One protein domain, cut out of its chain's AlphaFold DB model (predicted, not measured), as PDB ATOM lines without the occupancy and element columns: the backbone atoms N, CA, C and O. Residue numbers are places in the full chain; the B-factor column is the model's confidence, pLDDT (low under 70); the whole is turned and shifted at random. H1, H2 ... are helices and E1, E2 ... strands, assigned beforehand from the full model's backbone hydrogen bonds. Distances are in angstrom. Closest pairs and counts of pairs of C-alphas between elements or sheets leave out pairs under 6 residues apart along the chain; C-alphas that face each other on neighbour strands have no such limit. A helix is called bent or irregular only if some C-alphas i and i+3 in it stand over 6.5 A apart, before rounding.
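This is residues 63 to 145 and 170 to 278 of the 559 residues of an uncharacterized protein of Scophthalmus maximus (UniProt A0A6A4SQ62). Toward one end of the model a hairpin of E1 and E2, the helix H1 and the long helix H2 follow each other across the domain, with a second hairpin, E3 and E4, beside E2; the short parallel pair E5 and E8 lies nearer the middle. Beyond that pair come the small hairpin E6 and E7 and, far out, H3 with a long run of loop after it, while residues 89 to 95 and the tail of residues 268 to 278 stick out. The printed part has 192 residues with four named helices and eight named strands, in the order E1 E2 H1 E3 E4 H2 E5 E6 E7 E8 H3 H4. The class is mixed, helices and strands, but under half of the residues, 81, are in named elements; the strands form four separate two-stranded sheets, E5 with E8 parallel and the other three antiparallel. The whole is compact, with a radius of gyration of the C-alphas of 18.9 A and spans of 51 by 51 by 34 A.

The printed part opens with E1, residues 63 to 67, whose first C-alpha, of Tyr 63, is at (193.013, -118.568, 309.258). E2, residues 80 to 87, is the longest strand, 19.2 A from first to last C-alpha. H1, residues 102 to 115, spans 20.3 A and is irregular: C-alphas 111 and 114 are 7.3 A apart. E3, residues 124 to 128, and E4, residues 131 to 134, come next. After the cut H2, residues 170 to 188, spans 26.7 A, from C-alpha 170 at (221.658, -115.158, 336.435) to C-alpha 188 at (209.562, -118.913, 312.978). E5 is residues 193 to 196, E6 residues 203 to 205, E7 residues 208 to 210 and E8 residues 226 to 229. H3, residues 235 to 242, spans 10.5 A. H4, residues 268 to 271, ends with C-alpha 271 at (214.504, -97.291, 297.035).

E1 and E2 form an antiparallel hairpin, with N 64 and O 83 at 2.9 A and N 83 and O 64 at 2.8 A, both within hydrogen-bond range. The closest C-alphas of E1 and H1 are those of Ile 66 and Gln 106, 6.4 A apart. H1 and H2 touch, running opposite ways at a steep tilt of 40 degrees; their closest C-alphas, of Ser 112 and Asp 182, are 4.5 A apart. The closest C-alphas of E2 and E3, of Leu 84 and Leu 127, are 6.4 A apart. E3 and E4 form an antiparallel hairpin, with N 133 and O 126 at 2.8 A. E4 and E5 are apart, but only just, at 8.0 A. E5 and E8 are parallel at 25 degrees, with N 196 and O 228 at 2.8 A. E6 and E7 form an antiparallel hairpin, with N 210 and O 203 at 2.8 A, and are apart from E5 and E8. H3 and H4 touch no helix, and H4 is apart from E8. In H2 and H3 every O i to N i+4 pair is within hydrogen-bond range, in H1 8 of 10 are, and H4 is too short for such a pair.

The two C-alphas farthest apart, of Val 91 and Gly 207, are 56.5 A apart. Residues 146 to 169 are not printed, and C-alphas 145 and 170 are 12.7 A apart across the cut. The links E1 to E2, E2 to H1, E7 to E8 and H3 to H4 are long, the last with 25 residues. The mean pLDDT of the printed part is 73.6; 58 residues are under 70, among them residues 89 to 99, 124 to 145 and 265 to 278.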
ATOM      1  N   TYR A  63     192.364-118.972 308.019       87.06
ATOM      2  CA  TYR A  63     193.013-118.568 309.258       87.06
ATOM      3  C   TYR A  63     193.070-119.710 310.272       87.06
ATOM      4  O   TYR A  63     192.268-120.647 310.246       87.06
ATOM      5  N   SER A  64     193.999-119.551 311.204       88.31
ATOM      6  CA  SER A  64     194.108-120.298 312.451       88.31
ATOM      7  C   SER A  64     193.902-119.356 313.643       88.31
ATOM      8  O   SER A  64     193.920-118.134 313.493       88.31
ATOM      9  N   VAL A  65     193.690-119.902 314.844       90.12
ATOM     10  CA  VAL A  65     193.470-119.108 316.067       90.12
ATOM     11  C   VAL A  65     194.493-119.488 317.132       90.12
ATOM     12  O   VAL A  65     194.566-120.642 317.549       90.12
ATOM     13  N   ILE A  66     195.256-118.502 317.602       89.62
ATOM     14  CA  ILE A  66     196.041-118.597 318.835       89.62
ATOM     15  C   ILE A  66     195.068-118.338 319.992       89.62
ATOM     16  O   ILE A  66     194.401-117.299 320.041       89.62
ATOM     17  N   HIS A  67     194.963-119.286 320.919       90.94
ATOM     18  CA  HIS A  67     194.028-119.181 322.035       90.94
ATOM     19  C   HIS A  67     194.664-118.424 323.202       90.94
ATOM     20  O   HIS A  67     195.781-118.718 323.625       90.94
ATOM     21  N   ASN A  68     193.927-117.451 323.735       89.94
ATOM     22  CA  ASN A  68     194.329-116.592 324.847       89.94
ATOM     23  C   ASN A  68     193.234-116.602 325.937       89.94
ATOM     24  O   ASN A  68     192.598-115.572 326.186       89.94
ATOM     25  N   PRO A  69     192.944-117.770 326.550       89.38
ATOM     26  CA  PRO A  69     191.950-117.866 327.618       89.38
ATOM     27  C   PRO A  69     192.285-116.864 328.727       89.38
ATOM     28  O   PRO A  69     193.447-116.692 329.083       89.38
ATOM     29  N   ASN A  70     191.272-116.138 329.205       86.56
ATOM     30  CA  ASN A  70     191.355-115.153 330.293       86.56
ATOM     31  C   ASN A  70     192.398-114.015 330.126       86.56
ATOM     32  O   ASN A  70     192.526-113.171 331.012       86.56
ATOM     33  N   GLY A  71     193.117-113.935 328.999       86.38
ATOM     34  CA  GLY A  71     194.276-113.052 328.823       86.38
ATOM     35  C   GLY A  71     195.612-113.632 329.316       86.38
ATOM     36  O   GLY A  71     196.575-112.882 329.459       86.38
ATOM     37  N   GLU A  72     195.694-114.939 329.586       88.19
ATOM     38  CA  GLU A  72     196.879-115.637 330.123       88.19
ATOM     39  C   GLU A  72     198.110-115.564 329.199       88.19
ATOM     40  O   GLU A  72     199.262-115.558 329.654       88.19
ATOM     41  N   VAL A  73     197.891-115.477 327.884       86.44
ATOM     42  CA  VAL A  73     198.964-115.295 326.898       86.44
ATOM     43  C   VAL A  73     199.340-113.821 326.826       86.44
ATOM     44  O   VAL A  73     200.510-113.493 326.997       86.44
ATOM     45  N   CYS A  74     198.357-112.934 326.648       85.56
ATOM     46  CA  CYS A  74     198.524-111.493 326.819       85.56
ATOM     47  C   CYS A  74     197.193-110.825 327.200       85.56
ATOM     48  O   CYS A  74     196.235-110.840 326.425       85.56
ATOM     49  N   GLY A  75     197.151-110.144 328.351       81.88
ATOM     50  CA  GLY A  75     195.958-109.439 328.844       81.88
ATOM     51  C   GLY A  75     195.554-108.190 328.046       81.88
ATOM     52  O   GLY A  75     194.575-107.534 328.397       81.88
ATOM     53  N   HIS A  76     196.302-107.848 326.992       79.88
ATOM     54  CA  HIS A  76     195.994-106.765 326.052       79.88
ATOM     55  C   HIS A  76     195.460-107.251 324.699       79.88
ATOM     56  O   HIS A  76     195.147-106.416 323.855       79.88
ATOM     57  N   TYR A  77     195.395-108.564 324.466       87.00
ATOM     58  CA  TYR A  77     194.952-109.152 323.201       87.00
ATOM     59  C   TYR A  77     193.592-109.871 323.367       87.00
ATOM     60  O   TYR A  77     193.243-110.246 324.493       87.00
ATOM     61  N   PRO A  78     192.829-110.092 322.277       89.06
ATOM     62  CA  PRO A  78     191.581-110.864 322.294       89.06
ATOM     63  C   PRO A  78     191.758-112.288 322.850       89.06
ATOM     64  O   PRO A  78     192.867-112.819 322.827       89.06
ATOM     65  N   ARG A  79     190.669-112.960 323.260       90.94
ATOM     66  CA  ARG A  79     190.651-114.413 323.574       90.94
ATOM     67  C   ARG A  79     190.984-115.293 322.369       90.94
ATOM     68  O   ARG A  79     191.512-116.394 322.531       90.94
ATOM     69  N   GLN A  80     190.623-114.819 321.182       90.81
ATOM     70  CA  GLN A  80     190.782-115.494 319.899       90.81
ATOM     71  C   GLN A  80     191.644-114.603 319.009       90.81
ATOM     72  O   GLN A  80     191.151-113.641 318.423       90.81
ATOM     73  N   ILE A  81     192.944-114.887 318.964       89.62
ATOM     74  CA  ILE A  81     193.906-114.100 318.195       89.62
ATOM     75  C   ILE A  81     194.048-114.773 316.830       89.62
ATOM     76  O   ILE A  81     194.623-115.856 316.710       89.62
ATOM     77  N   VAL A  82     193.454-114.151 315.816       87.88
ATOM     78  CA  VAL A  82     193.405-114.643 314.436       87.88
ATOM     79  C   VAL A  82     194.780-114.533 313.784       87.88
ATOM     80  O   VAL A  82     195.400-113.473 313.797       87.88
ATOM     81  N   PHE A  83     195.225-115.634 313.185       85.69
ATOM     82  CA  PHE A  83     196.429-115.742 312.373       85.69
ATOM     83  C   PHE A  83     196.010-116.064 310.934       85.69
ATOM     84  O   PHE A  83     195.489-117.151 310.683       85.69
ATOM     85  N   LEU A  84     196.209-115.139 309.993       84.06
ATOM     86  CA  LEU A  84     195.889-115.359 308.578       84.06
ATOM     87  C   LEU A  84     196.962-116.258 307.939       84.06
ATOM     88  O   LEU A  84     198.140-115.911 307.954       84.06
ATOM     89  N   GLU A  85     196.559-117.409 307.398       79.75
ATOM     90  CA  GLU A  85     197.463-118.401 306.797       79.75
ATOM     91  C   GLU A  85     197.658-118.141 305.300       79.75
ATOM     92  O   GLU A  85     198.789-118.025 304.829       79.75
ATOM     93  N   TYR A  86     196.553-118.034 304.556       77.50
ATOM     94  CA  TYR A  86     196.530-117.708 303.130       77.50
ATOM     95  C   TYR A  86     195.177-117.112 302.712       77.50
ATOM     96  O   TYR A  86     194.186-117.187 303.440       77.50
ATOM     97  N   GLU A  87     195.141-116.504 301.531       78.88
ATOM     98  CA  GLU A  87     193.935-115.946 300.915       78.88
ATOM     99  C   GLU A  87     193.133-117.041 300.194       78.88
ATOM    100  O   GLU A  87     193.696-117.877 299.484       78.88
ATOM    101  N   CYS A  88     191.817-117.059 300.392       75.56
ATOM    102  CA  CYS A  88     190.911-118.051 299.818       75.56
ATOM    103  C   CYS A  88     190.582-117.717 298.356       75.56
ATOM    104  O   CYS A  88     189.511-117.194 298.059       75.56
ATOM    105  N   THR A  89     191.479-118.056 297.429       67.25
ATOM    106  CA  THR A  89     191.156-118.035 295.995       67.25
ATOM    107  C   THR A  89     190.363-119.287 295.598       67.25
ATOM    108  O   THR A  89     190.656-120.396 296.056       67.25
ATOM    109  N   ASP A  90     189.386-119.135 294.694       55.59
ATOM    110  CA  ASP A  90     188.492-120.216 294.221       55.59
ATOM    111  C   ASP A  90     189.214-121.414 293.558       55.59
ATOM    112  O   ASP A  90     188.588-122.428 293.249       55.59
ATOM    113  N   VAL A  91     190.521-121.300 293.287       56.69
ATOM    114  CA  VAL A  91     191.275-122.214 292.414       56.69
ATOM    115  C   VAL A  91     192.343-123.027 293.164       56.69
ATOM    116  O   VAL A  91     192.707-124.109 292.704       56.69
ATOM    117  N   GLU A  92     192.845-122.553 294.313       51.62
ATOM    118  CA  GLU A  92     194.038-123.140 294.961       51.62
ATOM    119  C   GLU A  92     193.819-123.669 296.391       51.62
ATOM    120  O   GLU A  92     194.708-124.315 296.947       51.62
ATOM    121  N   SER A  93     192.623-123.480 296.962       51.53
ATOM    122  CA  SER A  93     192.294-123.775 298.372       51.53
ATOM    123  C   SER A  93     192.552-125.232 298.829       51.53
ATOM    124  O   SER A  93     192.785-125.482 300.009       51.53
ATOM    125  N   GLU A  94     192.590-126.209 297.912       51.28
ATOM    126  CA  GLU A  94     192.907-127.619 298.226       51.28
ATOM    127  C   GLU A  94     194.410-127.978 298.171       51.28
ATOM    128  O   GLU A  94     194.776-129.113 298.470       51.28
ATOM    129  N   ARG A  95     195.301-127.058 297.765       55.12
ATOM    130  CA  ARG A  95     196.735-127.354 297.542       55.12
ATOM    131  C   ARG A  95     197.705-126.780 298.572       55.12
ATOM    132  O   ARG A  95     198.877-127.152 298.538       55.12
ATOM    133  N   PHE A  96     197.260-125.890 299.456       54.94
ATOM    134  CA  PHE A  96     198.144-125.218 300.408       54.94
ATOM    135  C   PHE A  96     198.035-125.823 301.816       54.94
ATOM    136  O   PHE A  96     197.077-125.574 302.552       54.94
ATOM    137  N   GLU A  97     199.043-126.606 302.210       56.94
ATOM    138  CA  GLU A  97     199.236-126.991 303.612       56.94
ATOM    139  C   GLU A  97     199.751-125.784 304.411       56.94
ATOM    140  O   GLU A  97     200.698-125.115 303.993       56.94
ATOM    141  N   SER A  98     199.146-125.503 305.572       61.47
ATOM    142  CA  SER A  98     199.605-124.412 306.441       61.47
ATOM    143  C   SER A  98     201.051-124.650 306.877       61.47
ATOM    144  O   SER A  98     201.384-125.671 307.483       61.47
ATOM    145  N   THR A  99     201.917-123.676 306.608       64.88
ATOM    146  CA  THR A  99     203.331-123.695 307.009       64.88
ATOM    147  C   THR A  99     203.520-123.539 308.525       64.88
ATOM    148  O   THR A  99     204.642-123.666 309.028       64.88
ATOM    149  N   VAL A 100     202.438-123.282 309.270       70.81
ATOM    150  CA  VAL A 100     202.461-122.869 310.674       70.81
ATOM    151  C   VAL A 100     201.746-123.891 311.559       70.81
ATOM    152  O   VAL A 100     200.541-124.108 311.496       70.81
ATOM    153  N   GLN A 101     202.512-124.510 312.453       84.81
ATOM    154  CA  GLN A 101     202.026-125.454 313.454       84.81
ATOM    155  C   GLN A 101     201.571-124.665 314.684       84.81
ATOM    156  O   GLN A 101     202.395-124.213 315.478       84.81
ATOM    157  N   ILE A 102     200.260-124.492 314.852       85.25
ATOM    158  CA  ILE A 102     199.692-123.576 315.857       85.25
ATOM    159  C   ILE A 102     200.078-123.934 317.299       85.25
ATOM    160  O   ILE A 102     200.349-123.034 318.088       85.25
ATOM    161  N   SER A 103     200.225-125.218 317.636       88.19
ATOM    162  CA  SER A 103     200.764-125.650 318.938       88.19
ATOM    163  C   SER A 103     202.189-125.134 319.181       88.19
ATOM    164  O   SER A 103     202.478-124.544 320.220       88.19
ATOM    165  N   LYS A 104     203.068-125.271 318.184       90.62
ATOM    166  CA  LYS A 104     204.448-124.772 318.216       90.62
ATOM    167  C   LYS A 104     204.511-123.241 318.228       90.62
ATOM    168  O   LYS A 104     205.386-122.676 318.883       90.62
ATOM    169  N   LEU A 105     203.585-122.565 317.542       88.00
ATOM    170  CA  LEU A 105     203.448-121.109 317.604       88.00
ATOM    171  C   LEU A 105     203.043-120.652 319.013       88.00
ATOM    172  O   LEU A 105     203.689-119.772 319.572       88.00
ATOM    173  N   GLN A 106     202.035-121.294 319.610       89.50
ATOM    174  CA  GLN A 106     201.562-121.040 320.974       89.50
ATOM    175  C   GLN A 106     202.687-121.222 322.013       89.50
ATOM    176  O   GLN A 106     202.838-120.389 322.909       89.50
ATOM    177  N   ASP A 107     203.515-122.262 321.865       91.19
ATOM    178  CA  ASP A 107     204.713-122.495 322.685       91.19
ATOM    179  C   ASP A 107     205.760-121.382 322.541       91.19
ATOM    180  O   ASP A 107     206.297-120.894 323.539       91.19
ATOM    181  N   LEU A 108     206.072-120.977 321.305       90.62
ATOM    182  CA  LEU A 108     207.046-119.918 321.034       90.62
ATOM    183  C   LEU A 108     206.572-118.573 321.591       90.62
ATOM    184  O   LEU A 108     207.343-117.904 322.275       90.62
ATOM    185  N   VAL A 109     205.296-118.240 321.385       89.50
ATOM    186  CA  VAL A 109     204.620-117.056 321.933       89.50
ATOM    187  C   VAL A 109     204.677-117.028 323.465       89.50
ATOM    188  O   VAL A 109     205.094-116.029 324.056       89.50
ATOM    189  N   ASN A 110     204.316-118.129 324.132       88.81
ATOM    190  CA  ASN A 110     204.334-118.191 325.596       88.81
ATOM    191  C   ASN A 110     205.745-118.051 326.190       88.81
ATOM    192  O   ASN A 110     205.880-117.532 327.298       88.81
ATOM    193  N   ARG A 111     206.791-118.465 325.460       89.69
ATOM    194  CA  ARG A 111     208.197-118.337 325.886       89.69
ATOM    195  C   ARG A 111     208.825-116.985 325.523       89.69
ATOM    196  O   ARG A 111     209.766-116.566 326.194       89.69
ATOM    197  N   SER A 112     208.335-116.299 324.488       86.81
ATOM    198  CA  SER A 112     208.876-115.012 324.022       86.81
ATOM    199  C   SER A 112     208.242-113.787 324.681       86.81
ATOM    200  O   SER A 112     208.892-112.743 324.734       86.81
ATOM    201  N   LYS A 113     207.010-113.885 325.204       81.06
ATOM    202  CA  LYS A 113     206.215-112.733 325.684       81.06
ATOM    203  C   LYS A 113     206.882-111.834 326.739       81.06
ATOM    204  O   LYS A 113     206.488-110.684 326.895       81.06
ATOM    205  N   LEU A 114     207.902-112.326 327.445       81.69
ATOM    206  CA  LEU A 114     208.679-111.553 328.426       81.69
ATOM    207  C   LEU A 114     209.787-110.675 327.806       81.69
ATOM    208  O   LEU A 114     210.353-109.836 328.502       81.69
ATOM    209  N   ALA A 115     210.111-110.841 326.518       82.25
ATOM    210  CA  ALA A 115     211.113-110.020 325.825       82.25
ATOM    211  C   ALA A 115     210.556-108.677 325.324       82.25
ATOM    212  O   ALA A 115     211.316-107.783 324.939       82.25
ATOM    213  N   ARG A 116     209.224-108.555 325.315       77.88
ATOM    214  CA  ARG A 116     208.462-107.359 324.961       77.88
ATOM    215  C   ARG A 116     207.647-106.911 326.165       77.88
ATOM    216  O   ARG A 116     207.411-107.650 327.118       77.88
ATOM    217  N   CYS A 117     207.195-105.670 326.131       70.88
ATOM    218  CA  CYS A 117     206.592-105.065 327.309       70.88
ATOM    219  C   CYS A 117     205.112-105.421 327.439       70.88
ATOM    220  O   CYS A 117     204.415-105.619 326.445       70.88
ATOM    221  N   ARG A 118     204.634-105.489 328.689       74.88
ATOM    222  CA  ARG A 118     203.250-105.867 329.035       74.88
ATOM    223  C   ARG A 118     202.860-107.285 328.584       74.88
ATOM    224  O   ARG A 118     201.689-107.539 328.320       74.88
ATOM    225  N   GLY A 119     203.832-108.196 328.477       76.38
ATOM    226  CA  GLY A 119     203.582-109.575 328.044       76.38
ATOM    227  C   GLY A 119     203.133-109.684 326.583       76.38
ATOM    228  O   GLY A 119     202.357-110.574 326.253       76.38
ATOM    229  N   ARG A 120     203.524-108.734 325.726       83.00
ATOM    230  CA  ARG A 120     203.169-108.725 324.300       83.00
ATOM    231  C   ARG A 120     204.107-109.612 323.480       83.00
ATOM    232  O   ARG A 120     205.174-110.006 323.934       83.00
ATOM    233  N   PHE A 121     203.713-109.918 322.253       84.50
ATOM    234  CA  PHE A 121     204.489-110.721 321.310       84.50
ATOM    235  C   PHE A 121     204.133-110.306 319.878       84.50
ATOM    236  O   PHE A 121     203.124-109.637 319.667       84.50
ATOM    237  N   VAL A 122     204.951-110.673 318.890       79.38
ATOM    238  CA  VAL A 122     204.656-110.341 317.489       79.38
ATOM    239  C   VAL A 122     203.506-111.207 316.983       79.38
ATOM    240  O   VAL A 122     203.587-112.434 317.013       79.38
ATOM    241  N   CYS A 123     202.446-110.555 316.513       72.06
ATOM    242  CA  CYS A 123     201.312-111.176 315.844       72.06
ATOM    243  C   CYS A 123     201.231-110.613 314.419       72.06
ATOM    244  O   CYS A 123     201.138-109.392 314.276       72.06
ATOM    245  N   PRO A 124     201.251-111.449 313.366       67.31
ATOM    246  CA  PRO A 124     200.875-111.007 312.029       67.31
ATOM    247  C   PRO A 124     199.425-110.513 312.032       67.31
ATOM    248  O   PRO A 124     198.564-111.125 312.663       67.31
ATOM    249  N   VAL A 125     199.171-109.393 311.354       64.50
ATOM    250  CA  VAL A 125     197.861-108.707 311.361       64.50
ATOM    251  C   VAL A 125     197.310-108.427 309.964       64.50
ATOM    252  O   VAL A 125     196.104-108.275 309.812       64.50
ATOM    253  N   ILE A 126     198.167-108.387 308.940       67.12
ATOM    254  CA  ILE A 126     197.782-108.198 307.537       67.12
ATOM    255  C   ILE A 126     198.546-109.218 306.687       67.12
ATOM    256  O   ILE A 126     199.766-109.346 306.818       67.12
ATOM    257  N   LEU A 127     197.841-109.916 305.798       67.25
ATOM    258  CA  LEU A 127     198.418-110.800 304.784       67.25
ATOM    259  C   LEU A 127     198.491-110.057 303.439       67.25
ATOM    260  O   LEU A 127     197.526-109.408 303.048       67.25
ATOM    261  N   TYR A 128     199.610-110.165 302.720       61.94
ATOM    262  CA  TYR A 128     199.774-109.603 301.376       61.94
ATOM    263  C   TYR A 128     200.639-110.523 300.502       61.94
ATOM    264  O   TYR A 128     201.738-110.909 300.902       61.94
ATOM    265  N   ASN A 129     200.155-110.893 299.310       59.69
ATOM    266  CA  ASN A 129     200.833-111.799 298.366       59.69
ATOM    267  C   ASN A 129     201.375-113.090 299.028       59.69
ATOM    268  O   ASN A 129     202.536-113.465 298.833       59.69
ATOM    269  N   GLY A 130     200.551-113.734 299.867       56.06
ATOM    270  CA  GLY A 130     200.911-114.957 300.598       56.06
ATOM    271  C   GLY A 130     201.992-114.779 301.674       56.06
ATOM    272  O   GLY A 130     202.628-115.754 302.071       56.06
ATOM    273  N   LYS A 131     202.251-113.545 302.125       53.66
ATOM    274  CA  LYS A 131     203.235-113.220 303.168       53.66
ATOM    275  C   LYS A 131     202.589-112.388 304.264       53.66
ATOM    276  O   LYS A 131     201.837-111.457 303.983       53.66
ATOM    277  N   GLY A 132     202.910-112.704 305.515       48.72
ATOM    278  CA  GLY A 132     202.569-111.838 306.637       48.72
ATOM    279  C   GLY A 132     203.277-110.489 306.511       48.72
ATOM    280  O   GLY A 132     204.443-110.420 306.121       48.72
ATOM    281  N   SER A 133     202.565-109.422 306.852       44.41
ATOM    282  CA  SER A 133     203.133-108.109 307.131       44.41
ATOM    283  C   SER A 133     202.902-107.774 308.604       44.41
ATOM    284  O   SER A 133     201.856-108.072 309.190       44.41
ATOM    285  N   GLU A 134     203.949-107.245 309.228       42.53
ATOM    286  CA  GLU A 134     204.158-107.333 310.669       42.53
ATOM    287  C   GLU A 134     204.303-105.926 311.248       42.53
ATOM    288  O   GLU A 134     205.184-105.166 310.847       42.53
ATOM    289  N   PHE A 135     203.444-105.581 312.206       35.09
ATOM    290  CA  PHE A 135     203.528-104.319 312.938       35.09
ATOM    291  C   PHE A 135     204.017-104.577 314.363       35.09
ATOM    292  O   PHE A 135     203.388-105.305 315.131       35.09
ATOM    293  N   LEU A 136     205.143-103.958 314.721       34.75
ATOM    294  CA  LEU A 136     205.664-103.930 316.086       34.75
ATOM    295  C   LEU A 136     205.306-102.603 316.770       34.75
ATOM    296  O   LEU A 136     205.368-101.538 316.161       34.75
ATOM    297  N   GLU A 137     205.000-102.672 318.065       30.72
ATOM    298  CA  GLU A 137     204.963-101.515 318.970       30.72
ATOM    299  C   GLU A 137     206.143-101.634 319.954       30.72
ATOM    300  O   GLU A 137     206.426-102.723 320.463       30.72
ATOM    301  N   CYS A 138     206.870-100.538 320.184       27.89
ATOM    302  CA  CYS A 138     208.231-100.585 320.728       27.89
ATOM    303  C   CYS A 138     208.338-100.833 322.253       27.89
ATOM    304  O   CYS A 138     207.430-100.553 323.038       27.89
ATOM    305  N   THR A 139     209.497-101.354 322.669       27.92
ATOM    306  CA  THR A 139     209.851-101.733 324.053       27.92
ATOM    307  C   THR A 139     209.977-100.523 325.004       27.92
ATOM    308  O   THR A 139     210.269 -99.409 324.579       27.92
ATOM    309  N   HIS A 140     209.748-100.744 326.306       28.61
ATOM    310  CA  HIS A 140     209.960 -99.813 327.433       28.61
ATOM    311  C   HIS A 140     211.455 -99.723 327.852       28.61
ATOM    312  O   HIS A 140     212.296-100.402 327.263       28.61
ATOM    313  N   PRO A 141     211.822 -98.903 328.863       28.89
ATOM    314  CA  PRO A 141     213.159 -98.925 329.458       28.89
ATOM    315  C   PRO A 141     213.500-100.289 330.068       28.89
ATOM    316  O   PRO A 141     212.607-101.087 330.349       28.89
ATOM    317  N   GLU A 142     214.798-100.476 330.317       28.19
ATOM    318  CA  GLU A 142     215.428-101.426 331.249       28.19
ATOM    319  C   GLU A 142     214.442-102.248 332.101       28.19
ATOM    320  O   GLU A 142     213.768-101.714 332.983       28.19
ATOM    321  N   CYS A 143     214.379-103.560 331.841       30.14
ATOM    322  CA  CYS A 143     213.502-104.492 332.545       30.14
ATOM    323  C   CYS A 143     213.861-104.603 334.035       30.14
ATOM    324  O   CYS A 143     214.553-105.532 334.452       30.14
ATOM    325  N   LEU A 144     213.315-103.700 334.849       26.47
ATOM    326  CA  LEU A 144     213.175-103.900 336.284       26.47
ATOM    327  C   LEU A 144     212.088-104.958 336.515       26.47
ATOM    328  O   LEU A 144     210.942-104.652 336.844       26.47
ATOM    329  N   CYS A 145     212.451-106.218 336.287       27.45
ATOM    330  CA  CYS A 145     211.651-107.365 336.681       27.45
ATOM    331  C   CYS A 145     211.571-107.382 338.211       27.45
ATOM    332  O   CYS A 145     212.465-107.896 338.878       27.45
ATOM    333  N   GLY A 170     223.003-114.639 336.679       57.22
ATOM    334  CA  GLY A 170     221.658-115.158 336.435       57.22
ATOM    335  C   GLY A 170     220.776-114.178 335.664       57.22
ATOM    336  O   GLY A 170     220.226-114.558 334.636       57.22
ATOM    337  N   ASP A 171     220.719-112.904 336.068       57.94
ATOM    338  CA  ASP A 171     219.948-111.871 335.356       57.94
ATOM    339  C   ASP A 171     220.366-111.741 333.881       57.94
ATOM    340  O   ASP A 171     219.516-111.759 332.989       57.94
ATOM    341  N   SER A 172     221.672-111.676 333.588       62.25
ATOM    342  CA  SER A 172     222.164-111.657 332.202       62.25
ATOM    343  C   SER A 172     221.763-112.914 331.426       62.25
ATOM    344  O   SER A 172     221.262-112.805 330.307       62.25
ATOM    345  N   GLN A 173     221.896-114.099 332.023       68.44
ATOM    346  CA  GLN A 173     221.506-115.358 331.382       68.44
ATOM    347  C   GLN A 173     219.989-115.444 331.150       68.44
ATOM    348  O   GLN A 173     219.556-115.942 330.110       68.44
ATOM    349  N   LEU A 174     219.169-114.911 332.061       72.19
ATOM    350  CA  LEU A 174     217.717-114.811 331.909       72.19
ATOM    351  C   LEU A 174     217.341-113.849 330.776       72.19
ATOM    352  O   LEU A 174     216.554-114.221 329.905       72.19
ATOM    353  N   PHE A 175     217.937-112.656 330.721       69.19
ATOM    354  CA  PHE A 175     217.717-111.711 329.622       69.19
ATOM    355  C   PHE A 175     218.147-112.269 328.262       69.19
ATOM    356  O   PHE A 175     217.499-111.996 327.246       69.19
ATOM    357  N   ASP A 176     219.207-113.072 328.236       77.94
ATOM    358  CA  ASP A 176     219.716-113.697 327.021       77.94
ATOM    359  C   ASP A 176     218.841-114.879 326.578       77.94
ATOM    360  O   ASP A 176     218.510-114.991 325.394       77.94
ATOM    361  N   LYS A 177     218.356-115.690 327.528       84.19
ATOM    362  CA  LYS A 177     217.357-116.751 327.316       84.19
ATOM    363  C   LYS A 177     216.030-116.179 326.804       84.19
ATOM    364  O   LYS A 177     215.450-116.732 325.873       84.19
ATOM    365  N   VAL A 178     215.567-115.057 327.360       83.75
ATOM    366  CA  VAL A 178     214.314-114.381 326.979       83.75
ATOM    367  C   VAL A 178     214.399-113.768 325.574       83.75
ATOM    368  O   VAL A 178     213.561-114.093 324.731       83.75
ATOM    369  N   ARG A 179     215.442-112.983 325.254       85.94
ATOM    370  CA  ARG A 179     215.674-112.503 323.871       85.94
ATOM    371  C   ARG A 179     215.869-113.663 322.890       85.94
ATOM    372  O   ARG A 179     215.383-113.615 321.765       85.94
ATOM    373  N   GLY A 180     216.512-114.747 323.328       89.56
ATOM    374  CA  GLY A 180     216.660-115.973 322.549       89.56
ATOM    375  C   GLY A 180     215.338-116.672 322.205       89.56
ATOM    376  O   GLY A 180     215.289-117.379 321.200       89.56
ATOM    377  N   HIS A 181     214.263-116.487 322.981       90.38
ATOM    378  CA  HIS A 181     212.922-116.971 322.625       90.38
ATOM    379  C   HIS A 181     212.198-116.038 321.656       90.38
ATOM    380  O   HIS A 181     211.574-116.518 320.714       90.38
ATOM    381  N   ASP A 182     212.338-114.725 321.830       90.50
ATOM    382  CA  ASP A 182     211.829-113.720 320.893       90.50
ATOM    383  C   ASP A 182     212.408-113.921 319.488       90.50
ATOM    384  O   ASP A 182     211.664-114.147 318.542       90.50
ATOM    385  N   ILE A 183     213.732-114.023 319.363       90.69
ATOM    386  CA  ILE A 183     214.419-114.299 318.090       90.69
ATOM    387  C   ILE A 183     213.972-115.635 317.465       90.69
ATOM    388  O   ILE A 183     213.898-115.745 316.240       90.69
ATOM    389  N   LYS A 184     213.628-116.650 318.273       92.56
ATOM    390  CA  LYS A 184     213.056-117.916 317.774       92.56
ATOM    391  C   LYS A 184     211.631-117.739 317.243       92.56
ATOM    392  O   LYS A 184     211.335-118.322 316.207       92.56
ATOM    393  N   LEU A 185     210.779-116.944 317.900       89.62
ATOM    394  CA  LEU A 185     209.452-116.595 317.377       89.62
ATOM    395  C   LEU A 185     209.579-115.802 316.069       89.62
ATOM    396  O   LEU A 185     208.971-116.184 315.076       89.62
ATOM    397  N   LEU A 186     210.419-114.763 316.041       88.81
ATOM    398  CA  LEU A 186     210.627-113.922 314.860       88.81
ATOM    399  C   LEU A 186     211.109-114.750 313.651       88.81
ATOM    400  O   LEU A 186     210.515-114.689 312.578       88.81
ATOM    401  N   ARG A 187     212.131-115.603 313.830       88.38
ATOM    402  CA  ARG A 187     212.590-116.523 312.768       88.38
ATOM    403  C   ARG A 187     211.518-117.542 312.362       88.38
ATOM    404  O   ARG A 187     211.491-117.940 311.205       88.38
ATOM    405  N   TYR A 188     210.647-117.972 313.280       86.88
ATOM    406  CA  TYR A 188     209.562-118.913 312.978       86.88
ATOM    407  C   TYR A 188     208.430-118.275 312.158       86.88
ATOM    408  O   TYR A 188     207.909-118.909 311.247       86.88
ATOM    409  N   LEU A 189     208.116-117.004 312.423       83.62
ATOM    410  CA  LEU A 189     207.201-116.184 311.619       83.62
ATOM    411  C   LEU A 189     207.801-115.750 310.266       83.62
ATOM    412  O   LEU A 189     207.092-115.218 309.420       83.62
ATOM    413  N   SER A 190     209.089-116.029 310.025       83.06
ATOM    414  CA  SER A 190     209.859-115.563 308.860       83.06
ATOM    415  C   SER A 190     210.037-114.037 308.783       83.06
ATOM    416  O   SER A 190     210.221-113.493 307.691       83.06
ATOM    417  N   VAL A 191     210.057-113.362 309.942       83.44
ATOM    418  CA  VAL A 191     210.397-111.935 310.073       83.44
ATOM    419  C   VAL A 191     211.715-111.656 309.358       83.44
ATOM    420  O   VAL A 191     212.732-112.300 309.623       83.44
ATOM    421  N   ARG A 192     211.716-110.643 308.489       81.56
ATOM    422  CA  ARG A 192     212.930-110.141 307.817       81.56
ATOM    423  C   ARG A 192     213.228-108.678 308.131       81.56
ATOM    424  O   ARG A 192     214.396-108.298 308.206       81.56
ATOM    425  N   TYR A 193     212.187-107.871 308.296       82.81
ATOM    426  CA  TYR A 193     212.281-106.437 308.530       82.81
ATOM    427  C   TYR A 193     211.595-106.104 309.849       82.81
ATOM    428  O   TYR A 193     210.479-106.553 310.084       82.81
ATOM    429  N   ILE A 194     212.255-105.321 310.697       85.50
ATOM    430  CA  ILE A 194     211.681-104.842 311.955       85.50
ATOM    431  C   ILE A 194     211.529-103.330 311.846       85.50
ATOM    432  O   ILE A 194     212.524-102.611 311.853       85.50
ATOM    433  N   CYS A 195     210.294-102.847 311.735       83.62
ATOM    434  CA  CYS A 195     209.998-101.417 311.753       83.62
ATOM    435  C   CYS A 195     210.050-100.897 313.196       83.62
ATOM    436  O   CYS A 195     209.149-101.177 313.986       83.62
ATOM    437  N   ASP A 196     211.091-100.137 313.537       82.06
ATOM    438  CA  ASP A 196     211.139 -99.373 314.783       82.06
ATOM    439  C   ASP A 196     210.533 -97.991 314.534       82.06
ATOM    440  O   ASP A 196     211.052 -97.190 313.756       82.06
ATOM    441  N   LEU A 197     209.415 -97.732 315.209       81.12
ATOM    442  CA  LEU A 197     208.620 -96.509 315.105       81.12
ATOM    443  C   LEU A 197     209.239 -95.312 315.860       81.12
ATOM    444  O   LEU A 197     208.649 -94.232 315.907       81.12
ATOM    445  N   MET A 198     210.413 -95.509 316.469       78.12
ATOM    446  CA  MET A 198     211.248 -94.464 317.058       78.12
ATOM    447  C   MET A 198     212.379 -94.070 316.098       78.12
ATOM    448  O   MET A 198     213.165 -94.915 315.660       78.12
ATOM    449  N   VAL A 199     212.511 -92.770 315.832       79.06
ATOM    450  CA  VAL A 199     213.657 -92.171 315.111       79.06
ATOM    451  C   VAL A 199     214.754 -91.689 316.063       79.06
ATOM    452  O   VAL A 199     215.845 -91.323 315.637       79.06
ATOM    453  N   GLU A 200     214.484 -91.746 317.363       81.81
ATOM    454  CA  GLU A 200     215.474 -91.667 318.425       81.81
ATOM    455  C   GLU A 200     216.069 -93.051 318.749       81.81
ATOM    456  O   GLU A 200     215.403 -94.093 318.661       81.81
ATOM    457  N   ASN A 201     217.319 -93.082 319.205       82.56
ATOM    458  CA  ASN A 201     217.929 -94.261 319.812       82.56
ATOM    459  C   ASN A 201     217.374 -94.513 321.219       82.56
ATOM    460  O   ASN A 201     217.260 -95.669 321.641       82.56
ATOM    461  N   LYS A 202     217.036 -93.440 321.952       83.88
ATOM    462  CA  LYS A 202     216.438 -93.500 323.294       83.88
ATOM    463  C   LYS A 202     215.408 -92.388 323.513       83.88
ATOM    464  O   LYS A 202     215.758 -91.213 323.469       83.88
ATOM    465  N   LYS A 203     214.165 -92.751 323.843       79.38
ATOM    466  CA  LYS A 203     213.083 -91.804 324.165       79.38
ATOM    467  C   LYS A 203     212.996 -91.593 325.675       79.38
ATOM    468  O   LYS A 203     212.888 -92.560 326.424       79.38
ATOM    469  N   VAL A 204     212.988 -90.351 326.155       72.19
ATOM    470  CA  VAL A 204     212.773 -90.083 327.589       72.19
ATOM    471  C   VAL A 204     211.273 -90.130 327.899       72.19
ATOM    472  O   VAL A 204     210.516 -89.283 327.430       72.19
ATOM    473  N   LYS A 205     210.828 -91.090 328.718       62.06
ATOM    474  CA  LYS A 205     209.432 -91.216 329.183       62.06
ATOM    475  C   LYS A 205     209.405 -91.269 330.708       62.06
ATOM    476  O   LYS A 205     210.031 -92.135 331.308       62.06
ATOM    477  N   PHE A 206     208.712 -90.315 331.334       71.62
ATOM    478  CA  PHE A 206     208.679 -90.131 332.797       71.62
ATOM    479  C   PHE A 206     210.076 -90.054 333.459       71.62
ATOM    480  O   PHE A 206     210.265 -90.497 334.585       71.62
ATOM    481  N   GLY A 207     211.070 -89.505 332.746       74.00
ATOM    482  CA  GLY A 207     212.464 -89.419 333.207       74.00
ATOM    483  C   GLY A 207     213.313 -90.679 332.982       74.00
ATOM    484  O   GLY A 207     214.512 -90.639 333.239       74.00
ATOM    485  N   LEU A 208     212.731 -91.768 332.467       68.25
ATOM    486  CA  LEU A 208     213.423 -93.023 332.155       68.25
ATOM    487  C   LEU A 208     213.735 -93.138 330.655       68.25
ATOM    488  O   LEU A 208     212.963 -92.672 329.815       68.25
ATOM    489  N   ASN A 209     214.848 -93.793 330.315       77.19
ATOM    490  CA  ASN A 209     215.317 -93.954 328.934       77.19
ATOM    491  C   ASN A 209     214.730 -95.213 328.273       77.19
ATOM    492  O   ASN A 209     215.235 -96.319 328.454       77.19
ATOM    493  N   VAL A 210     213.676 -95.029 327.484       73.38
ATOM    494  CA  VAL A 210     213.022 -96.046 326.645       73.38
ATOM    495  C   VAL A 210     213.881 -96.348 325.416       73.38
ATOM    496  O   VAL A 210     214.439 -95.424 324.834       73.38
ATOM    497  N   THR A 211     213.959 -97.602 324.973       78.50
ATOM    498  CA  THR A 211     214.568 -97.977 323.682       78.50
ATOM    499  C   THR A 211     214.046 -99.348 323.239       78.50
ATOM    500  O   THR A 211     213.556-100.109 324.073       78.50
ATOM    501  N   SER A 212     214.115 -99.670 321.946       78.81
ATOM    502  CA  SER A 212     213.682-100.971 321.420       78.81
ATOM    503  C   SER A 212     214.641-102.093 321.846       78.81
ATOM    504  O   SER A 212     215.830-101.867 322.093       78.81
ATOM    505  N   SER A 213     214.129-103.325 321.951       77.06
ATOM    506  CA  SER A 213     214.924-104.500 322.356       77.06
ATOM    507  C   SER A 213     216.088-104.757 321.391       77.06
ATOM    508  O   SER A 213     217.141-105.245 321.801       77.06
ATOM    509  N   GLU A 214     215.868-104.382 320.134       85.19
ATOM    510  CA  GLU A 214     216.735-104.461 318.972       85.19
ATOM    511  C   GLU A 214     217.850-103.399 319.018       85.19
ATOM    512  O   GLU A 214     219.026-103.761 318.982       85.19
ATOM    513  N   LYS A 215     217.522-102.104 319.196       83.38
ATOM    514  CA  LYS A 215     218.531-101.029 319.364       83.38
ATOM    515  C   LYS A 215     219.379-101.205 320.626       83.38
ATOM    516  O   LYS A 215     220.540-100.797 320.658       83.38
ATOM    517  N   ALA A 216     218.822-101.816 321.670       80.56
ATOM    518  CA  ALA A 216     219.543-102.102 322.907       80.56
ATOM    519  C   ALA A 216     220.557-103.259 322.792       80.56
ATOM    520  O   ALA A 216     221.377-103.429 323.704       80.56
ATOM    521  N   ASP A 217     220.511-104.082 321.735       83.31
ATOM    522  CA  ASP A 217     221.249-105.345 321.711       83.31
ATOM    523  C   ASP A 217     222.721-105.220 321.289       83.31
ATOM    524  O   ASP A 217     223.127-105.527 320.164       83.31
ATOM    525  N   LYS A 218     223.562-104.877 322.268       81.44
ATOM    526  CA  LYS A 218     225.031-104.906 322.156       81.44
ATOM    527  C   LYS A 218     225.607-106.271 321.751       81.44
ATOM    528  O   LYS A 218     226.732-106.306 321.267       81.44
ATOM    529  N   ALA A 219     224.878-107.373 321.954       84.19
ATOM    530  CA  ALA A 219     225.313-108.714 321.559       84.19
ATOM    531  C   ALA A 219     224.912-109.082 320.115       84.19
ATOM    532  O   ALA A 219     225.237-110.176 319.663       84.19
ATOM    533  N   GLN A 220     224.232-108.179 319.392       86.00
ATOM    534  CA  GLN A 220     223.935-108.287 317.955       86.00
ATOM    535  C   GLN A 220     223.191-109.576 317.550       86.00
ATOM    536  O   GLN A 220     223.307-110.060 316.429       86.00
ATOM    537  N   ARG A 221     222.362-110.127 318.442       87.25
ATOM    538  CA  ARG A 221     221.597-111.362 318.203       87.25
ATOM    539  C   ARG A 221     220.432-111.143 317.241       87.25
ATOM    540  O   ARG A 221     219.997-112.079 316.580       87.25
ATOM    541  N   TYR A 222     219.956-109.901 317.153       88.81
ATOM    542  CA  TYR A 222     218.977-109.455 316.165       88.81
ATOM    543  C   TYR A 222     219.597-109.109 314.791       88.81
ATOM    544  O   TYR A 222     218.860-108.680 313.912       88.81
ATOM    545  N   ALA A 223     220.909-109.291 314.567       88.25
ATOM    546  CA  ALA A 223     221.580-108.860 313.329       88.25
ATOM    547  C   ALA A 223     221.127-109.585 312.043       88.25
ATOM    548  O   ALA A 223     221.354-109.072 310.950       88.25
ATOM    549  N   ASP A 224     220.455-110.737 312.154       88.25
ATOM    550  CA  ASP A 224     219.810-111.404 311.010       88.25
ATOM    551  C   ASP A 224     218.582-110.630 310.489       88.25
ATOM    552  O   ASP A 224     218.157-110.827 309.349       88.25
ATOM    553  N   PHE A 225     217.988-109.766 311.320       88.31
ATOM    554  CA  PHE A 225     216.830-108.947 310.970       88.31
ATOM    555  C   PHE A 225     217.274-107.550 310.544       88.31
ATOM    556  O   PHE A 225     218.140-106.922 311.151       88.31
ATOM    557  N   THR A 226     216.628-107.015 309.513       85.19
ATOM    558  CA  THR A 226     216.911-105.662 309.036       85.19
ATOM    559  C   THR A 226     216.060-104.650 309.804       85.19
ATOM    560  O   THR A 226     214.857-104.533 309.563       85.19
ATOM    561  N   LEU A 227     216.678-103.926 310.736       84.31
ATOM    562  CA  LEU A 227     216.025-102.884 311.533       84.31
ATOM    563  C   LEU A 227     215.799-101.610 310.697       84.31
ATOM    564  O   LEU A 227     216.751-100.965 310.260       84.31
ATOM    565  N   LEU A 228     214.535-101.234 310.509       82.56
ATOM    566  CA  LEU A 228     214.088-100.044 309.789       82.56
ATOM    567  C   LEU A 228     213.635 -98.992 310.811       82.56
ATOM    568  O   LEU A 228     212.520 -99.074 311.319       82.56
ATOM    569  N   SER A 229     214.482 -98.012 311.145       81.25
ATOM    570  CA  SER A 229     214.041 -96.865 311.964       81.25
ATOM    571  C   SER A 229     213.249 -95.899 311.084       81.25
ATOM    572  O   SER A 229     213.805 -95.341 310.137       81.25
ATOM    573  N   VAL A 230     211.954 -95.732 311.364       76.62
ATOM    574  CA  VAL A 230     211.000 -94.980 310.530       76.62
ATOM    575  C   VAL A 230     210.194 -93.980 311.370       76.62
ATOM    576  O   VAL A 230     209.903 -94.256 312.535       76.62
ATOM    577  N   PRO A 231     209.808 -92.814 310.818       73.44
ATOM    578  CA  PRO A 231     209.059 -91.815 311.568       73.44
ATOM    579  C   PRO A 231     207.598 -92.249 311.711       73.44
ATOM    580  O   PRO A 231     206.872 -92.368 310.725       73.44
ATOM    581  N   TYR A 232     207.146 -92.444 312.945       71.50
ATOM    582  CA  TYR A 232     205.725 -92.593 313.247       71.50
ATOM    583  C   TYR A 232     205.087 -91.218 313.509       71.50
ATOM    584  O   TYR A 232     205.686 -90.406 314.222       71.50
ATOM    585  N   PRO A 233     203.882 -90.928 312.978       65.25
ATOM    586  CA  PRO A 233     203.186 -89.674 313.247       65.25
ATOM    587  C   PRO A 233     202.841 -89.557 314.739       65.25
ATOM    588  O   PRO A 233     201.917 -90.186 315.251       65.25
ATOM    589  N   GLY A 234     203.608 -88.739 315.463       65.75
ATOM    590  CA  GLY A 234     203.333 -88.412 316.861       65.75
ATOM    591  C   GLY A 234     202.071 -87.557 317.023       65.75
ATOM    592  O   GLY A 234     201.525 -87.031 316.056       65.75
ATOM    593  N   CYS A 235     201.631 -87.350 318.267       62.22
ATOM    594  CA  CYS A 235     200.487 -86.475 318.572       62.22
ATOM    595  C   CYS A 235     200.644 -85.039 318.026       62.22
ATOM    596  O   CYS A 235     199.647 -84.394 317.718       62.22
ATOM    597  N   GLU A 236     201.880 -84.575 317.835       69.25
ATOM    598  CA  GLU A 236     202.226 -83.318 317.161       69.25
ATOM    599  C   GLU A 236     201.850 -83.339 315.665       69.25
ATOM    600  O   GLU A 236     201.216 -82.408 315.188       69.25
ATOM    601  N   PHE A 237     202.097 -84.441 314.947       75.12
ATOM    602  CA  PHE A 237     201.676 -84.616 313.547       75.12
ATOM    603  C   PHE A 237     200.144 -84.673 313.418       75.12
ATOM    604  O   PHE A 237     199.570 -84.072 312.515       75.12
ATOM    605  N   PHE A 238     199.462 -85.341 314.359       74.75
ATOM    606  CA  PHE A 238     197.993 -85.339 314.436       74.75
ATOM    607  C   PHE A 238     197.410 -83.958 314.762       74.75
ATOM    608  O   PHE A 238     196.325 -83.626 314.282       74.75
ATOM    609  N   LYS A 239     198.115 -83.155 315.569       78.50
ATOM    610  CA  LYS A 239     197.749 -81.763 315.824       78.50
ATOM    611  C   LYS A 239     197.918 -80.932 314.555       78.50
ATOM    612  O   LYS A 239     196.948 -80.324 314.130       78.50
ATOM    613  N   ASP A 240     199.088 -80.955 313.924       79.75
ATOM    614  CA  ASP A 240     199.359 -80.181 312.708       79.75
ATOM    615  C   ASP A 240     198.419 -80.568 311.553       79.75
ATOM    616  O   ASP A 240     198.001 -79.707 310.784       79.75
ATOM    617  N   TYR A 241     198.021 -81.840 311.454       78.94
ATOM    618  CA  TYR A 241     196.977 -82.310 310.536       78.94
ATOM    619  C   TYR A 241     195.609 -81.676 310.828       78.94
ATOM    620  O   TYR A 241     194.927 -81.209 309.916       78.94
ATOM    621  N   LYS A 242     195.206 -81.619 312.105       76.69
ATOM    622  CA  LYS A 242     193.949 -80.990 312.534       76.69
ATOM    623  C   LYS A 242     193.967 -79.469 312.352       76.69
ATOM    624  O   LYS A 242     192.984 -78.910 311.879       76.69
ATOM    625  N   ASP A 243     195.078 -78.821 312.688       84.06
ATOM    626  CA  ASP A 243     195.284 -77.375 312.551       84.06
ATOM    627  C   ASP A 243     195.400 -76.945 311.064       84.06
ATOM    628  O   ASP A 243     195.388 -75.753 310.760       84.06
ATOM    629  N   ARG A 244     195.454 -77.913 310.131       82.75
ATOM    630  CA  ARG A 244     195.330 -77.763 308.666       82.75
ATOM    631  C   ARG A 244     193.983 -78.267 308.117       82.75
ATOM    632  O   ARG A 244     193.922 -78.750 306.986       82.75
ATOM    633  N   ASP A 245     192.917 -78.231 308.915       78.00
ATOM    634  CA  ASP A 245     191.569 -78.689 308.530       78.00
ATOM    635  C   ASP A 245     191.531 -80.128 307.965       78.00
ATOM    636  O   ASP A 245     190.746 -80.445 307.073       78.00
ATOM    637  N   TYR A 246     192.355 -81.029 308.518       73.69
ATOM    638  CA  TYR A 246     192.494 -82.431 308.089       73.69
ATOM    639  C   TYR A 246     193.088 -82.595 306.675       73.69
ATOM    640  O   TYR A 246     192.853 -83.596 305.999       73.69
ATOM    641  N   THR A 247     193.913 -81.633 306.248       74.38
ATOM    642  CA  THR A 247     194.673 -81.681 304.991       74.38
ATOM    643  C   THR A 247     196.049 -82.318 305.212       74.38
ATOM    644  O   THR A 247     196.849 -81.831 306.014       74.38
ATOM    645  N   ALA A 248     196.349 -83.400 304.486       70.94
ATOM    646  CA  ALA A 248     197.637 -84.097 304.566       70.94
ATOM    647  C   ALA A 248     198.717 -83.511 303.629       70.94
ATOM    648  O   ALA A 248     199.905 -83.785 303.815       70.94
ATOM    649  N   GLU A 249     198.346 -82.697 302.633       77.00
ATOM    650  CA  GLU A 249     199.323 -82.091 301.723       77.00
ATOM    651  C   GLU A 249     200.363 -81.230 302.465       77.00
ATOM    652  O   GLU A 249     200.061 -80.416 303.344       77.00
ATOM    653  N   GLY A 250     201.634 -81.424 302.101       77.19
ATOM    654  CA  GLY A 250     202.768 -80.721 302.707       77.19
ATOM    655  C   GLY A 250     202.967 -81.001 304.202       77.19
ATOM    656  O   GLY A 250     203.650 -80.223 304.873       77.19
ATOM    657  N   LEU A 251     202.343 -82.042 304.763       78.19
ATOM    658  CA  LEU A 251     202.536 -82.461 306.148       78.19
ATOM    659  C   LEU A 251     203.680 -83.485 306.201       78.19
ATOM    660  O   LEU A 251     203.513 -84.652 305.856       78.19
ATOM    661  N   VAL A 252     204.873 -83.020 306.573       77.75
ATOM    662  CA  VAL A 252     206.128 -83.784 306.477       77.75
ATOM    663  C   VAL A 252     206.832 -83.868 307.826       77.75
ATOM    664  O   VAL A 252     206.867 -82.898 308.581       77.75
ATOM    665  N   PHE A 253     207.428 -85.024 308.129       76.44
ATOM    666  CA  PHE A 253     208.249 -85.178 309.328       76.44
ATOM    667  C   PHE A 253     209.560 -84.387 309.189       76.44
ATOM    668  O   PHE A 253     210.296 -84.555 308.214       76.44
ATOM    669  N   ASN A 254     209.870 -83.531 310.167       77.94
ATOM    670  CA  ASN A 254     211.106 -82.755 310.163       77.94
ATOM    671  C   ASN A 254     212.289 -83.612 310.641       77.94
ATOM    672  O   ASN A 254     212.478 -83.826 311.836       77.94
ATOM    673  N   TRP A 255     213.127 -84.051 309.707       80.62
ATOM    674  CA  TRP A 255     214.338 -84.824 310.003       80.62
ATOM    675  C   TRP A 255     215.448 -84.031 310.713       80.62
ATOM    676  O   TRP A 255     216.367 -84.638 311.247       80.62
ATOM    677  N   ASN A 256     215.363 -82.697 310.771       81.81
ATOM    678  CA  ASN A 256     216.377 -81.830 311.387       81.81
ATOM    679  C   ASN A 256     216.104 -81.541 312.880       81.81
ATOM    680  O   ASN A 256     216.464 -80.473 313.378       81.81
ATOM    681  N   GLN A 257     215.401 -82.437 313.576       81.38
ATOM    682  CA  GLN A 257     215.095 -82.302 315.004       81.38
ATOM    683  C   GLN A 257     216.214 -82.913 315.860       81.38
ATOM    684  O   GLN A 257     216.832 -83.903 315.482       81.38
ATOM    685  N   ASP A 258     216.477 -82.326 317.026       81.94
ATOM    686  CA  ASP A 258     217.620 -82.651 317.891       81.94
ATOM    687  C   ASP A 258     217.557 -84.048 318.533       81.94
ATOM    688  O   ASP A 258     218.591 -84.608 318.893       81.94
ATOM    689  N   TYR A 259     216.359 -84.628 318.632       79.19
ATOM    690  CA  TYR A 259     216.129 -85.998 319.098       79.19
ATOM    691  C   TYR A 259     216.228 -87.073 317.998       79.19
ATOM    692  O   TYR A 259     216.054 -88.255 318.289       79.19
ATOM    693  N   VAL A 260     216.474 -86.699 316.738       83.38
ATOM    694  CA  VAL A 260     216.562 -87.637 315.605       83.38
ATOM    695  C   VAL A 260     218.005 -88.125 315.466       83.38
ATOM    696  O   VAL A 260     218.794 -87.582 314.694       83.38
ATOM    697  N   ASP A 261     218.367 -89.137 316.259       85.38
ATOM    698  CA  ASP A 261     219.727 -89.690 316.326       85.38
ATOM    699  C   ASP A 261     219.857 -91.147 315.828       85.38
ATOM    700  O   ASP A 261     220.971 -91.676 315.770       85.38
ATOM    701  N   ALA A 262     218.762 -91.801 315.414       79.75
ATOM    702  CA  ALA A 262     218.809 -93.081 314.700       79.75
ATOM    703  C   ALA A 262     218.838 -92.866 313.166       79.75
ATOM    704  O   ALA A 262     218.073 -92.053 312.643       79.75
ATOM    705  N   PRO A 263     219.676 -93.599 312.406       74.31
ATOM    706  CA  PRO A 263     219.732 -93.459 310.953       74.31
ATOM    707  C   PRO A 263     218.473 -94.023 310.280       74.31
ATOM    708  O   PRO A 263     218.057 -95.150 310.568       74.31
ATOM    709  N   LEU A 264     217.911 -93.274 309.322       72.69
ATOM    710  CA  LEU A 264     216.848 -93.751 308.434       72.69
ATOM    711  C   LEU A 264     217.385 -94.876 307.536       72.69
ATOM    712  O   LEU A 264     217.931 -94.647 306.456       72.69
ATOM    713  N   THR A 265     217.231 -96.108 308.006       66.75
ATOM    714  CA  THR A 265     217.710 -97.307 307.319       66.75
ATOM    715  C   THR A 265     216.595 -97.862 306.441       66.75
ATOM    716  O   THR A 265     215.817 -98.702 306.882       66.75
ATOM    717  N   ILE A 266     216.514 -97.397 305.191       67.19
ATOM    718  CA  ILE A 266     215.671 -97.999 304.146       67.19
ATOM    719  C   ILE A 266     216.587 -98.766 303.173       67.19
ATOM    720  O   ILE A 266     217.347 -98.139 302.432       67.19
ATOM    721  N   PRO A 267     216.554-100.113 303.159       68.06
ATOM    722  CA  PRO A 267     217.306-100.931 302.212       68.06
ATOM    723  C   PRO A 267     217.068-100.546 300.750       68.06
ATOM    724  O   PRO A 267     215.946-100.259 300.341       68.06
ATOM    725  N   VAL A 268     218.123-100.623 299.932       64.19
ATOM    726  CA  VAL A 268     218.108-100.164 298.529       64.19
ATOM    727  C   VAL A 268     217.095-100.923 297.653       64.19
ATOM    728  O   VAL A 268     216.607-100.385 296.667       64.19
ATOM    729  N   CYS A 269     216.696-102.137 298.041       62.97
ATOM    730  CA  CYS A 269     215.608-102.886 297.399       62.97
ATOM    731  C   CYS A 269     214.198-102.298 297.619       62.97
ATOM    732  O   CYS A 269     213.255-102.777 296.992       62.97
ATOM    733  N   PHE A 270     214.047-101.287 298.484       61.72
ATOM    734  CA  PHE A 270     212.842-100.458 298.590       61.72
ATOM    735  C   PHE A 270     212.997 -99.080 297.910       61.72
ATOM    736  O   PHE A 270     211.990 -98.417 297.675       61.72
ATOM    737  N   THR A 271     214.230 -98.623 297.628       55.09
ATOM    738  CA  THR A 271     214.504 -97.291 297.035       55.09
ATOM    739  C   THR A 271     214.750 -97.332 295.529       55.09
ATOM    740  O   THR A 271     214.405 -96.386 294.827       55.09
ATOM    741  N   GLN A 272     215.258 -98.448 294.996       54.84
ATOM    742  CA  GLN A 272     214.879 -98.858 293.646       54.84
ATOM    743  C   GLN A 272     213.360 -99.000 293.652       54.84
ATOM    744  O   GLN A 272     212.857 -99.740 294.497       54.84
ATOM    745  N   ASN A 273     212.666 -98.274 292.760       48.50
ATOM    746  CA  ASN A 273     211.202 -98.242 292.669       48.50
ATOM    747  C   ASN A 273     210.623 -99.613 293.001       48.50
ATOM    748  O   ASN A 273     210.825-100.562 292.238       48.50
ATOM    749  N   LEU A 274     209.938 -99.708 294.145       49.62
ATOM    750  CA  LEU A 274     209.282-100.940 294.545       49.62
ATOM    751  C   LEU A 274     208.413-101.387 293.382       49.62
ATOM    752  O   LEU A 274     207.458-100.708 293.030       49.62
ATOM    753  N   ASN A 275     208.739-102.537 292.794       44.22
ATOM    754  CA  ASN A 275     207.962-103.084 291.684       44.22
ATOM    755  C   ASN A 275     206.623-103.693 292.171       44.22
ATOM    756  O   ASN A 275     205.936-104.382 291.417       44.22
ATOM    757  N   ILE A 276     206.276-103.413 293.436       45.66
ATOM    758  CA  ILE A 276     204.912-103.196 293.909       45.66
ATOM    759  C   ILE A 276     204.335-102.033 293.100       45.66
ATOM    760  O   ILE A 276     204.566-100.862 293.394       45.66
ATOM    761  N   ASP A 277     203.554-102.366 292.084       48.47
ATOM    762  CA  ASP A 277     202.637-101.402 291.504       48.47
ATOM    763  C   ASP A 277     201.691-100.907 292.614       48.47
ATOM    764  O   ASP A 277     200.870-101.658 293.143       48.47
ATOM    765  N   TRP A 278     201.839 -99.641 293.014       48.06
ATOM    766  CA  TRP A 278     201.045 -99.057 294.096       48.06
ATOM    767  C   TRP A 278     199.557 -98.911 293.743       48.06
ATOM    768  O   TRP A 278     198.762 -98.656 294.646       48.06
TER     769      TRP A 278